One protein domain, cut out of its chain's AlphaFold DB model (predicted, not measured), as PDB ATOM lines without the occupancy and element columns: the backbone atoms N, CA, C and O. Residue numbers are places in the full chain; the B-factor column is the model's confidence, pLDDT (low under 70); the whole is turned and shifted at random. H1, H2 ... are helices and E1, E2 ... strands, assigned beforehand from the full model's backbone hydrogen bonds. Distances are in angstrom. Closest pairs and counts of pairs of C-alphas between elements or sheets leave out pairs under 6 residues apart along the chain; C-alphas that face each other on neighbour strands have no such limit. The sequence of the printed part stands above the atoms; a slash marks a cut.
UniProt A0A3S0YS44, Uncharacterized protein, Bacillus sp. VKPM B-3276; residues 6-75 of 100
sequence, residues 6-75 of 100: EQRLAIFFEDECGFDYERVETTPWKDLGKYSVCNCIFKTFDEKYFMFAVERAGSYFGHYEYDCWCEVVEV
ATOM      1  N   GLU A   6     -24.316  -1.708  43.259       93.81
ATOM      2  CA  GLU A   6     -24.787  -0.892  42.133       93.81
ATOM      3  C   GLU A   6     -24.504   0.598  42.356       93.81
ATOM      4  O   GLU A   6     -24.011   1.279  41.461       93.81
ATOM      5  N   GLN A   7     -24.731   1.103  43.575       95.00
ATOM      6  CA  GLN A   7     -24.400   2.486  43.919       95.00
ATOM      7  C   GLN A   7     -22.893   2.744  43.883       95.00
ATOM      8  O   GLN A   7     -22.470   3.799  43.426       95.00
ATOM      9  N   ARG A   8     -22.073   1.796  44.352       95.50
ATOM     10  CA  ARG A   8     -20.607   1.915  44.294       95.50
ATOM     11  C   ARG A   8     -20.100   1.935  42.855       95.50
ATOM     12  O   ARG A   8     -19.265   2.773  42.531       95.50
ATOM     13  N   LEU A   9     -20.629   1.074  41.991       95.25
ATOM     14  CA  LEU A   9     -20.287   1.076  40.569       95.25
ATOM     15  C   LEU A   9     -20.760   2.361  39.885       95.25
ATOM     16  O   LEU A   9     -19.974   2.962  39.161       95.25
ATOM     17  N   ALA A  10     -21.970   2.845  40.184       95.12
ATOM     18  CA  ALA A  10     -22.450   4.126  39.668       95.12
ATOM     19  C   ALA A  10     -21.520   5.281  40.077       95.12
ATOM     20  O   ALA A  10     -21.082   6.045  39.227       95.12
ATOM     21  N   ILE A  11     -21.110   5.350  41.349       95.38
ATOM     22  CA  ILE A  11     -20.115   6.334  41.811       95.38
ATOM     23  C   ILE A  11     -18.790   6.186  41.058       95.38
ATOM     24  O   ILE A  11     -18.171   7.179  40.682       95.38
ATOM     25  N   PHE A  12     -18.328   4.951  40.846       95.81
ATOM     26  CA  PHE A  12     -17.076   4.688  40.147       95.81
ATOM     27  C   PHE A  12     -17.115   5.137  38.680       95.81
ATOM     28  O   PHE A  12     -16.117   5.677  38.201       95.81
ATOM     29  N   PHE A  13     -18.242   4.959  37.993       95.25
ATOM     30  CA  PHE A  13     -18.435   5.361  36.598       95.25
ATOM     31  C   PHE A  13     -18.942   6.799  36.414       95.25
ATOM     32  O   PHE A  13     -19.058   7.240  35.277       95.25
ATOM     33  N   GLU A  14     -19.133   7.548  37.506       93.81
ATOM     34  CA  GLU A  14     -19.730   8.896  37.512       93.81
ATOM     35  C   GLU A  14     -21.191   8.939  37.019       93.81
ATOM     36  O   GLU A  14     -21.642   9.921  36.430       93.81
ATOM     37  N   ASP A  15     -21.951   7.883  37.304       94.94
ATOM     38  CA  ASP A  15     -23.372   7.748  36.981       94.94
ATOM     39  C   ASP A  15     -24.291   8.180  38.148       94.94
ATOM     40  O   ASP A  15     -23.863   8.422  39.285       94.94
ATOM     41  N   GLU A  16     -25.598   8.254  37.880       91.88
ATOM     42  CA  GLU A  16     -26.628   8.547  38.880       91.88
ATOM     43  C   GLU A  16     -26.747   7.401  39.907       91.88
ATOM     44  O   GLU A  16     -27.073   6.269  39.555       91.88
ATOM     45  N   CYS A  17     -26.509   7.686  41.196       90.06
ATOM     46  CA  CYS A  17     -26.528   6.679  42.272       90.06
ATOM     47  C   CYS A  17     -27.620   6.907  43.346       90.06
ATOM     48  O   CYS A  17     -27.669   6.207  44.366       90.06
ATOM     49  N   GLY A  18     -28.518   7.873  43.114       90.50
ATOM     50  CA  GLY A  18     -29.666   8.174  43.981       90.50
ATOM     51  C   GLY A  18     -29.370   9.078  45.186       90.50
ATOM     52  O   GLY A  18     -30.233   9.227  46.051       90.50
ATOM     53  N   PHE A  19     -28.178   9.671  45.264       91.62
ATOM     54  CA  PHE A  19     -27.831  10.732  46.213       91.62
ATOM     55  C   PHE A  19     -26.707  11.614  45.652       91.62
ATOM     56  O   PHE A  19     -25.998  11.207  44.734       91.62
ATOM     57  N   ASP A  20     -26.537  12.810  46.218       92.31
ATOM     58  CA  ASP A  20     -25.501  13.751  45.790       92.31
ATOM     59  C   ASP A  20     -24.111  13.323  46.284       92.31
ATOM     60  O   ASP A  20     -23.893  13.106  47.483       92.31
ATOM     61  N   TYR A  21     -23.158  13.243  45.359       93.94
ATOM     62  CA  TYR A  21     -21.761  12.923  45.636       93.94
ATOM     63  C   TYR A  21     -20.822  13.646  44.667       93.94
ATOM     64  O   TYR A  21     -21.218  14.063  43.582       93.94
ATOM     65  N   GLU A  22     -19.555  13.747  45.054       95.12
ATOM     66  CA  GLU A  22     -18.458  14.201  44.203       95.12
ATOM     67  C   GLU A  22     -17.363  13.128  44.208       95.12
ATOM     68  O   GLU A  22     -16.833  12.783  45.268       95.12
ATOM     69  N   ARG A  23     -17.011  12.569  43.043       95.00
ATOM     70  CA  ARG A  23     -15.855  11.667  42.940       95.00
ATOM     71  C   ARG A  23     -14.576  12.496  43.049       95.00
ATOM     72  O   ARG A  23     -14.360  13.410  42.264       95.00
ATOM     73  N   VAL A  24     -13.735  12.171  44.024       95.75
ATOM     74  CA  VAL A  24     -12.535  12.952  44.358       95.75
ATOM     75  C   VAL A  24     -11.317  12.413  43.622       95.75
ATOM     76  O   VAL A  24     -10.586  13.164  42.985       95.75
ATOM     77  N   GLU A  25     -11.071  11.110  43.734       94.94
ATOM     78  CA  GLU A  25      -9.863  10.486  43.201       94.94
ATOM     79  C   GLU A  25     -10.086   8.992  42.961       94.94
ATOM     80  O   GLU A  25     -10.860   8.337  43.661       94.94
ATOM     81  N   THR A  26      -9.354   8.439  41.994       96.25
ATOM     82  CA  THR A  26      -9.131   6.996  41.897       96.25
ATOM     83  C   THR A  26      -7.642   6.711  41.995       96.25
ATOM     84  O   THR A  26      -6.832   7.353  41.325       96.25
ATOM     85  N   THR A  27      -7.263   5.753  42.837       94.88
ATOM     86  CA  THR A  27      -5.858   5.351  42.923       94.88
ATOM     87  C   THR A  27      -5.454   4.594  41.657       94.88
ATOM     88  O   THR A  27      -6.307   3.987  41.002       94.88
ATOM     89  N   PRO A  28      -4.155   4.524  41.329       96.50
ATOM     90  CA  PRO A  28      -3.688   3.654  40.259       96.50
ATOM     91  C   PRO A  28      -4.145   2.207  40.468       96.50
ATOM     92  O   PRO A  28      -4.193   1.711  41.598       96.50
ATOM     93  N   TRP A  29      -4.455   1.523  39.366       94.94
ATOM     94  CA  TRP A  29      -4.747   0.095  39.391       94.94
ATOM     95  C   TRP A  29      -3.507  -0.682  39.826       94.94
ATOM     96  O   TRP A  29      -2.442  -0.571  39.217       94.94
ATOM     97  N   LYS A  30      -3.662  -1.500  40.862       95.25
ATOM     98  CA  LYS A  30      -2.667  -2.461  41.312       95.25
ATOM     99  C   LYS A  30      -2.987  -3.821  40.714       95.25
ATOM    100  O   LYS A  30      -4.051  -4.377  40.979       95.25
ATOM    101  N   ASP A  31      -2.052  -4.350  39.939       94.00
ATOM    102  CA  ASP A  31      -2.145  -5.701  39.398       94.00
ATOM    103  C   ASP A  31      -1.897  -6.743  40.503       94.00
ATOM    104  O   ASP A  31      -0.907  -6.666  41.237       94.00
ATOM    105  N   LEU A  32      -2.820  -7.697  40.642       91.56
ATOM    106  CA  LEU A  32      -2.734  -8.848  41.547       91.56
ATOM    107  C   LEU A  32      -2.659 -10.173  40.763       91.56
ATOM    108  O   LEU A  32      -2.915 -11.250  41.303       91.56
ATOM    109  N   GLY A  33      -2.315 -10.105  39.476       87.75
ATOM    110  CA  GLY A  33      -2.147 -11.232  38.568       87.75
ATOM    111  C   GLY A  33      -3.450 -11.616  37.874       87.75
ATOM    112  O   GLY A  33      -3.580 -11.458  36.665       87.75
ATOM    113  N   LYS A  34      -4.426 -12.147  38.622       87.19
ATOM    114  CA  LYS A  34      -5.709 -12.590  38.034       87.19
ATOM    115  C   LYS A  34      -6.693 -11.435  37.811       87.19
ATOM    116  O   LYS A  34      -7.521 -11.491  36.907       87.19
ATOM    117  N   TYR A  35      -6.619 -10.425  38.660       91.62
ATOM    118  CA  TYR A  35      -7.471  -9.246  38.648       91.62
ATOM    119  C   TYR A  35      -6.632  -8.046  39.073       91.62
ATOM    120  O   TYR A  35      -5.534  -8.191  39.618       91.62
ATOM    121  N   SER A  36      -7.137  -6.850  38.812       94.44
ATOM    122  CA  SER A  36      -6.552  -5.614  39.322       94.44
ATOM    123  C   SER A  36      -7.513  -4.954  40.292       94.44
ATOM    124  O   SER A  36      -8.723  -5.125  40.172       94.44
ATOM    125  N   VAL A  37      -6.975  -4.172  41.224       95.25
ATOM    126  CA  VAL A  37      -7.771  -3.401  42.187       95.25
ATOM    127  C   VAL A  37      -7.373  -1.933  42.182       95.25
ATOM    128  O   VAL A  37      -6.194  -1.611  42.031       95.25
ATOM    129  N   CYS A  38      -8.332  -1.039  42.374       96.19
ATOM    130  CA  CYS A  38      -8.081   0.359  42.707       96.19
ATOM    131  C   CYS A  38      -9.026   0.805  43.824       96.19
ATOM    132  O   CYS A  38     -10.023   0.146  44.107       96.19
ATOM    133  N   ASN A  39      -8.708   1.922  44.472       96.81
ATOM    134  CA  ASN A  39      -9.612   2.562  45.412       96.81
ATOM    135  C   ASN A  39     -10.273   3.762  44.738       96.81
ATOM    136  O   ASN A  39      -9.596   4.555  44.082       96.81
ATOM    137  N   CYS A  40     -11.577   3.903  44.940       96.69
ATOM    138  CA  CYS A  40     -12.351   5.082  44.584       96.69
ATOM    139  C   CYS A  40     -12.609   5.894  45.853       96.69
ATOM    140  O   CYS A  40     -13.095   5.344  46.844       96.69
ATOM    141  N   ILE A  41     -12.270   7.180  45.823       97.19
ATOM    142  CA  ILE A  41     -12.528   8.133  46.897       97.19
ATOM    143  C   ILE A  41     -13.606   9.096  46.413       97.19
ATOM    144  O   ILE A  41     -13.488   9.686  45.338       97.19
ATOM    145  N   PHE A  42     -14.642   9.284  47.221       96.06
ATOM    146  CA  PHE A  42     -15.723  10.225  46.949       96.06
ATOM    147  C   PHE A  42     -16.067  11.034  48.196       96.06
ATOM    148  O   PHE A  42     -15.743  10.653  49.324       96.06
ATOM    149  N   LYS A  43     -16.717  12.168  47.975       95.94
ATOM    150  CA  LYS A  43     -17.141  13.113  48.995       95.94
ATOM    151  C   LYS A  43     -18.657  13.253  48.955       95.94
ATOM    152  O   LYS A  43     -19.249  13.360  47.883       95.94
ATOM    153  N   THR A  44     -19.286  13.233  50.119       92.88
ATOM    154  CA  THR A  44     -20.726  13.471  50.288       92.88
ATOM    155  C   THR A  44     -20.998  14.940  50.622       92.88
ATOM    156  O   THR A  44     -20.100  15.677  51.033       92.88
ATOM    157  N   PHE A  45     -22.248  15.387  50.470       88.62
ATOM    158  CA  PHE A  45     -22.639  16.784  50.722       88.62
ATOM    159  C   PHE A  45     -22.444  17.246  52.183       88.62
ATOM    160  O   PHE A  45     -22.329  18.438  52.446       88.62
ATOM    161  N   ASP A  46     -22.351  16.321  53.144       89.94
ATOM    162  CA  ASP A  46     -21.963  16.613  54.533       89.94
ATOM    163  C   ASP A  46     -20.440  16.771  54.721       89.94
ATOM    164  O   ASP A  46     -19.950  16.739  55.850       89.94
ATOM    165  N   GLU A  47     -19.696  16.965  53.626       90.56
ATOM    166  CA  GLU A  47     -18.251  17.226  53.581       90.56
ATOM    167  C   GLU A  47     -17.374  16.071  54.098       90.56
ATOM    168  O   GLU A  47     -16.188  16.260  54.386       90.56
ATOM    169  N   LYS A  48     -17.923  14.854  54.182       94.56
ATOM    170  CA  LYS A  48     -17.179  13.650  54.571       94.56
ATOM    171  C   LYS A  48     -16.598  12.929  53.366       94.56
ATOM    172  O   LYS A  48     -17.218  12.866  52.305       94.56
ATOM    173  N   TYR A  49     -15.415  12.351  53.554       96.62
ATOM    174  CA  TYR A  49     -14.730  11.569  52.531       96.62
ATOM    175  C   TYR A  49     -14.881  10.083  52.820       96.62
ATOM    176  O   TYR A  49     -14.729   9.620  53.952       96.62
ATOM    177  N   PHE A  50     -15.147   9.330  51.766       96.69
ATOM    178  CA  PHE A  50     -15.365   7.900  51.816       96.69
ATOM    179  C   PHE A  50     -14.551   7.201  50.737       96.69
ATOM    180  O   PHE A  50     -14.266   7.769  49.686       96.69
ATOM    181  N   MET A  51     -14.192   5.949  50.999       96.31
ATOM    182  CA  MET A  51     -13.410   5.119  50.097       96.31
ATOM    183  C   MET A  51     -14.007   3.718  49.993       96.31
ATOM    184  O   MET A  51     -14.462   3.154  50.988       96.31
ATOM    185  N   PHE A  52     -13.954   3.138  48.798       96.44
ATOM    186  CA  PHE A  52     -14.177   1.710  48.571       96.44
ATOM    187  C   PHE A  52     -13.211   1.178  47.511       96.44
ATOM    188  O   PHE A  52     -12.683   1.941  46.701       96.44
ATOM    189  N   ALA A  53     -12.979  -0.133  47.531       96.25
ATOM    190  CA  ALA A  53     -12.184  -0.814  46.519       96.25
ATOM    191  C   ALA A  53     -13.070  -1.267  45.354       96.25
ATOM    192  O   ALA A  53     -14.180  -1.760  45.567       96.25
ATOM    193  N   VAL A  54     -12.544  -1.123  44.142       96.06
ATOM    194  CA  VAL A  54     -13.104  -1.654  42.900       96.06
ATOM    195  C   VAL A  54     -12.127  -2.680  42.362       96.06
ATOM    196  O   VAL A  54     -10.922  -2.420  42.288       96.06
ATOM    197  N   GLU A  55     -12.637  -3.839  41.979       95.12
ATOM    198  CA  GLU A  55     -11.863  -4.842  41.264       95.12
ATOM    199  C   GLU A  55     -12.291  -4.913  39.807       95.12
ATOM    200  O   GLU A  55     -13.438  -4.631  39.462       95.12
ATOM    201  N   ARG A  56     -11.344  -5.279  38.943       94.19
ATOM    202  CA  ARG A  56     -11.645  -5.638  37.563       94.19
ATOM    203  C   ARG A  56     -10.918  -6.902  37.150       94.19
ATOM    204  O   ARG A  56      -9.728  -7.067  37.444       94.19
ATOM    205  N   ALA A  57     -11.609  -7.746  36.401       91.75
ATOM    206  CA  ALA A  57     -11.053  -8.933  35.770       91.75
ATOM    207  C   ALA A  57     -11.334  -8.892  34.266       91.75
ATOM    208  O   ALA A  57     -12.363  -8.390  33.824       91.75
ATOM    209  N   GLY A  58     -10.391  -9.373  33.459       86.81
ATOM    210  CA  GLY A  58     -10.500  -9.324  32.005       86.81
ATOM    211  C   GLY A  58      -9.166  -9.039  31.334       86.81
ATOM    212  O   GLY A  58      -8.102  -9.169  31.938       86.81
ATOM    213  N   SER A  59      -9.228  -8.661  30.063       77.06
ATOM    214  CA  SER A  59      -8.048  -8.339  29.262       77.06
ATOM    215  C   SER A  59      -8.132  -6.913  28.759       77.06
ATOM    216  O   SER A  59      -9.193  -6.456  28.345       77.06
ATOM    217  N   TYR A  60      -6.982  -6.245  28.696       68.00
ATOM    218  CA  TYR A  60      -6.858  -4.931  28.071       68.00
ATOM    219  C   TYR A  60      -7.329  -4.925  26.607       68.00
ATOM    220  O   TYR A  60      -7.831  -3.918  26.124       68.00
ATOM    221  N   PHE A  61      -7.204  -6.060  25.913       71.62
ATOM    222  CA  PHE A  61      -7.651  -6.229  24.527       71.62
ATOM    223  C   PHE A  61      -9.122  -6.668  24.409       71.62
ATOM    224  O   PHE A  61      -9.572  -6.998  23.314       71.62
ATOM    225  N   GLY A  62      -9.855  -6.724  25.523       77.75
ATOM    226  CA  GLY A  62     -11.232  -7.200  25.592       77.75
ATOM    227  C   GLY A  62     -12.085  -6.383  26.561       77.75
ATOM    228  O   GLY A  62     -11.828  -5.207  26.808       77.75
ATOM    229  N   HIS A  63     -13.134  -7.012  27.086       84.50
ATOM    230  CA  HIS A  63     -13.999  -6.409  28.093       84.50
ATOM    231  C   HIS A  63     -13.424  -6.633  29.500       84.50
ATOM    232  O   HIS A  63     -12.824  -7.678  29.768       84.50
ATOM    233  N   TYR A  64     -13.613  -5.645  30.374       88.44
ATOM    234  CA  TYR A  64     -13.370  -5.777  31.806       88.44
ATOM    235  C   TYR A  64     -14.711  -5.902  32.517       88.44
ATOM    236  O   TYR A  64     -15.592  -5.069  32.309       88.44
ATOM    237  N   GLU A  65     -14.824  -6.912  33.366       92.06
ATOM    238  CA  GLU A  65     -15.890  -7.041  34.356       92.06
ATOM    239  C   GLU A  65     -15.445  -6.314  35.629       92.06
ATOM    240  O   GLU A  65     -14.261  -6.379  35.978       92.06
ATOM    241  N   TYR A  66     -16.362  -5.593  36.277       94.31
ATOM    242  CA  TYR A  66     -16.089  -4.764  37.452       94.31
ATOM    243  C   TYR A  66     -16.994  -5.176  38.605       94.31
ATOM    244  O   TYR A  66     -18.199  -5.275  38.401       94.31
ATOM    245  N   ASP A  67     -16.419  -5.302  39.798       93.50
ATOM    246  CA  ASP A  67     -17.147  -5.620  41.031       93.50
ATOM    247  C   ASP A  67     -16.670  -4.743  42.202       93.50
ATOM    248  O   ASP A  67     -15.585  -4.142  42.174       93.50
ATOM    249  N   CYS A  68     -17.499  -4.644  43.246       91.44
ATOM    250  CA  CYS A  68     -17.246  -3.847  44.451       91.44
ATOM    251  C   CYS A  68     -17.713  -4.577  45.727       91.44
ATOM    252  O   CYS A  68     -18.734  -4.220  46.336       91.44
ATOM    253  N   TRP A  69     -16.918  -5.549  46.190       79.50
ATOM    254  CA  TRP A  69     -17.225  -6.379  47.368       79.50
ATOM    255  C   TRP A  69     -16.934  -5.722  48.721       79.50
ATOM    256  O   TRP A  69     -17.474  -6.139  49.746       79.50
ATOM    257  N   CYS A  70     -16.053  -4.723  48.756       84.25
ATOM    258  CA  CYS A  70     -15.638  -4.098  50.008       84.25
ATOM    259  C   CYS A  70     -16.663  -3.072  50.501       84.25
ATOM    260  O   CYS A  70     -17.253  -2.320  49.723       84.25
ATOM    261  N   GLU A  71     -16.833  -3.009  51.823       90.06
ATOM    262  CA  GLU A  71     -17.624  -1.956  52.452       90.06
ATOM    263  C   GLU A  71     -16.968  -0.582  52.270       90.06
ATOM    264  O   GLU A  71     -15.746  -0.449  52.174       90.06
ATOM    265  N   VAL A  72     -17.809   0.452  52.253       94.88
ATOM    266  CA  VAL A  72     -17.358   1.842  52.224       94.88
ATOM    267  C   VAL A  72     -16.816   2.233  53.595       94.88
ATOM    268  O   VAL A  72     -17.519   2.120  54.602       94.88
ATOM    269  N   VAL A  73     -15.601   2.771  53.622       95.81
ATOM    270  CA  VAL A  73     -14.941   3.265  54.836       95.81
ATOM    271  C   VAL A  73     -14.802   4.785  54.796       95.81
ATOM    272  O   VAL A  73     -14.566   5.362  53.739       95.81
ATOM    273  N   GLU A  74     -14.978   5.445  55.940       96.69
ATOM    274  CA  GLU A  74     -14.706   6.883  56.082       96.69
ATOM    275  C   GLU A  74     -13.189   7.110  56.119       96.69
ATOM    276  O   GLU A  74     -12.463   6.344  56.757       96.69
ATOM    277  N   VAL A  75     -12.705   8.131  55.412       95.81
ATOM    278  CA  VAL A  75     -11.273   8.434  55.277       95.81
ATOM    279  C   VAL A  75     -11.010   9.924  55.463       95.81
ATOM    280  O   VAL A  75     -11.905  10.753  55.345       95.81
TER     281      VAL A  75
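This is residues 6 to 75 of the 100 residues of an uncharacterized protein of Bacillus sp. VKPM B-3276 (UniProt A0A3S0YS44). A strongly twisted sheet of five strands, built on the long hairpin of E2 and E3, curls round one short helix, H1. E1 is beside E2, while E4 and E5 share the other side of E3, next to different parts of it. The printed part has 70 residues and is mostly strand by class, with one named helix, H1, followed along the chain by five named strands, E1 to E5; the sheet is branched, and its neighbour pairs, E1 and E2, E2 and E3, E3 and E4, and E3 and E5, are antiparallel. The whole is compact, with a radius of gyration of the C-alphas of 12.5 A, and elongated, spanning 39 by 22 by 18 A.

H1, residues 6 to 13, is on the sheet, and every O i to N i+4 pair in it is within hydrogen-bond range. Its closest C-alphas to E2, residues 36 to 44, are those of Phe 12 and Cys 40, 6.5 A apart. E1, residues 21 to 26, and E2 form a hairpin at 147 degrees, with N 24 and O 41 at 2.8 A. E2 and E3, residues 49 to 58, form another at 151 degrees, with N 38 and O 54 at 2.9 A. E1 to E4 is a meander, each strand the antiparallel neighbour of the one before. E4, residues 64 to 67, pairs with E3 in a hairpin, N 57 and O 65 at 3.0 A. E5, residues 73 to 75, pairs with E3 over 49 to 51, N 51 and O 73 at 2.8 A. E4 and E5 are apart.

H1 begins at C-alpha 6, (-24.787, -0.892, 42.133). E1 is 14.4 A long, E2 26.2 A and E3 29.6 A. E5 ends at C-alpha 75, (-11.273, 8.434, 55.277).

The C-alphas of Asp 46 and Phe 61, the two farthest apart, are 40.3 A apart. The printed part has no cut and no long link. Mean pLDDT of the printed part is 92.3; residue 60 is under 70.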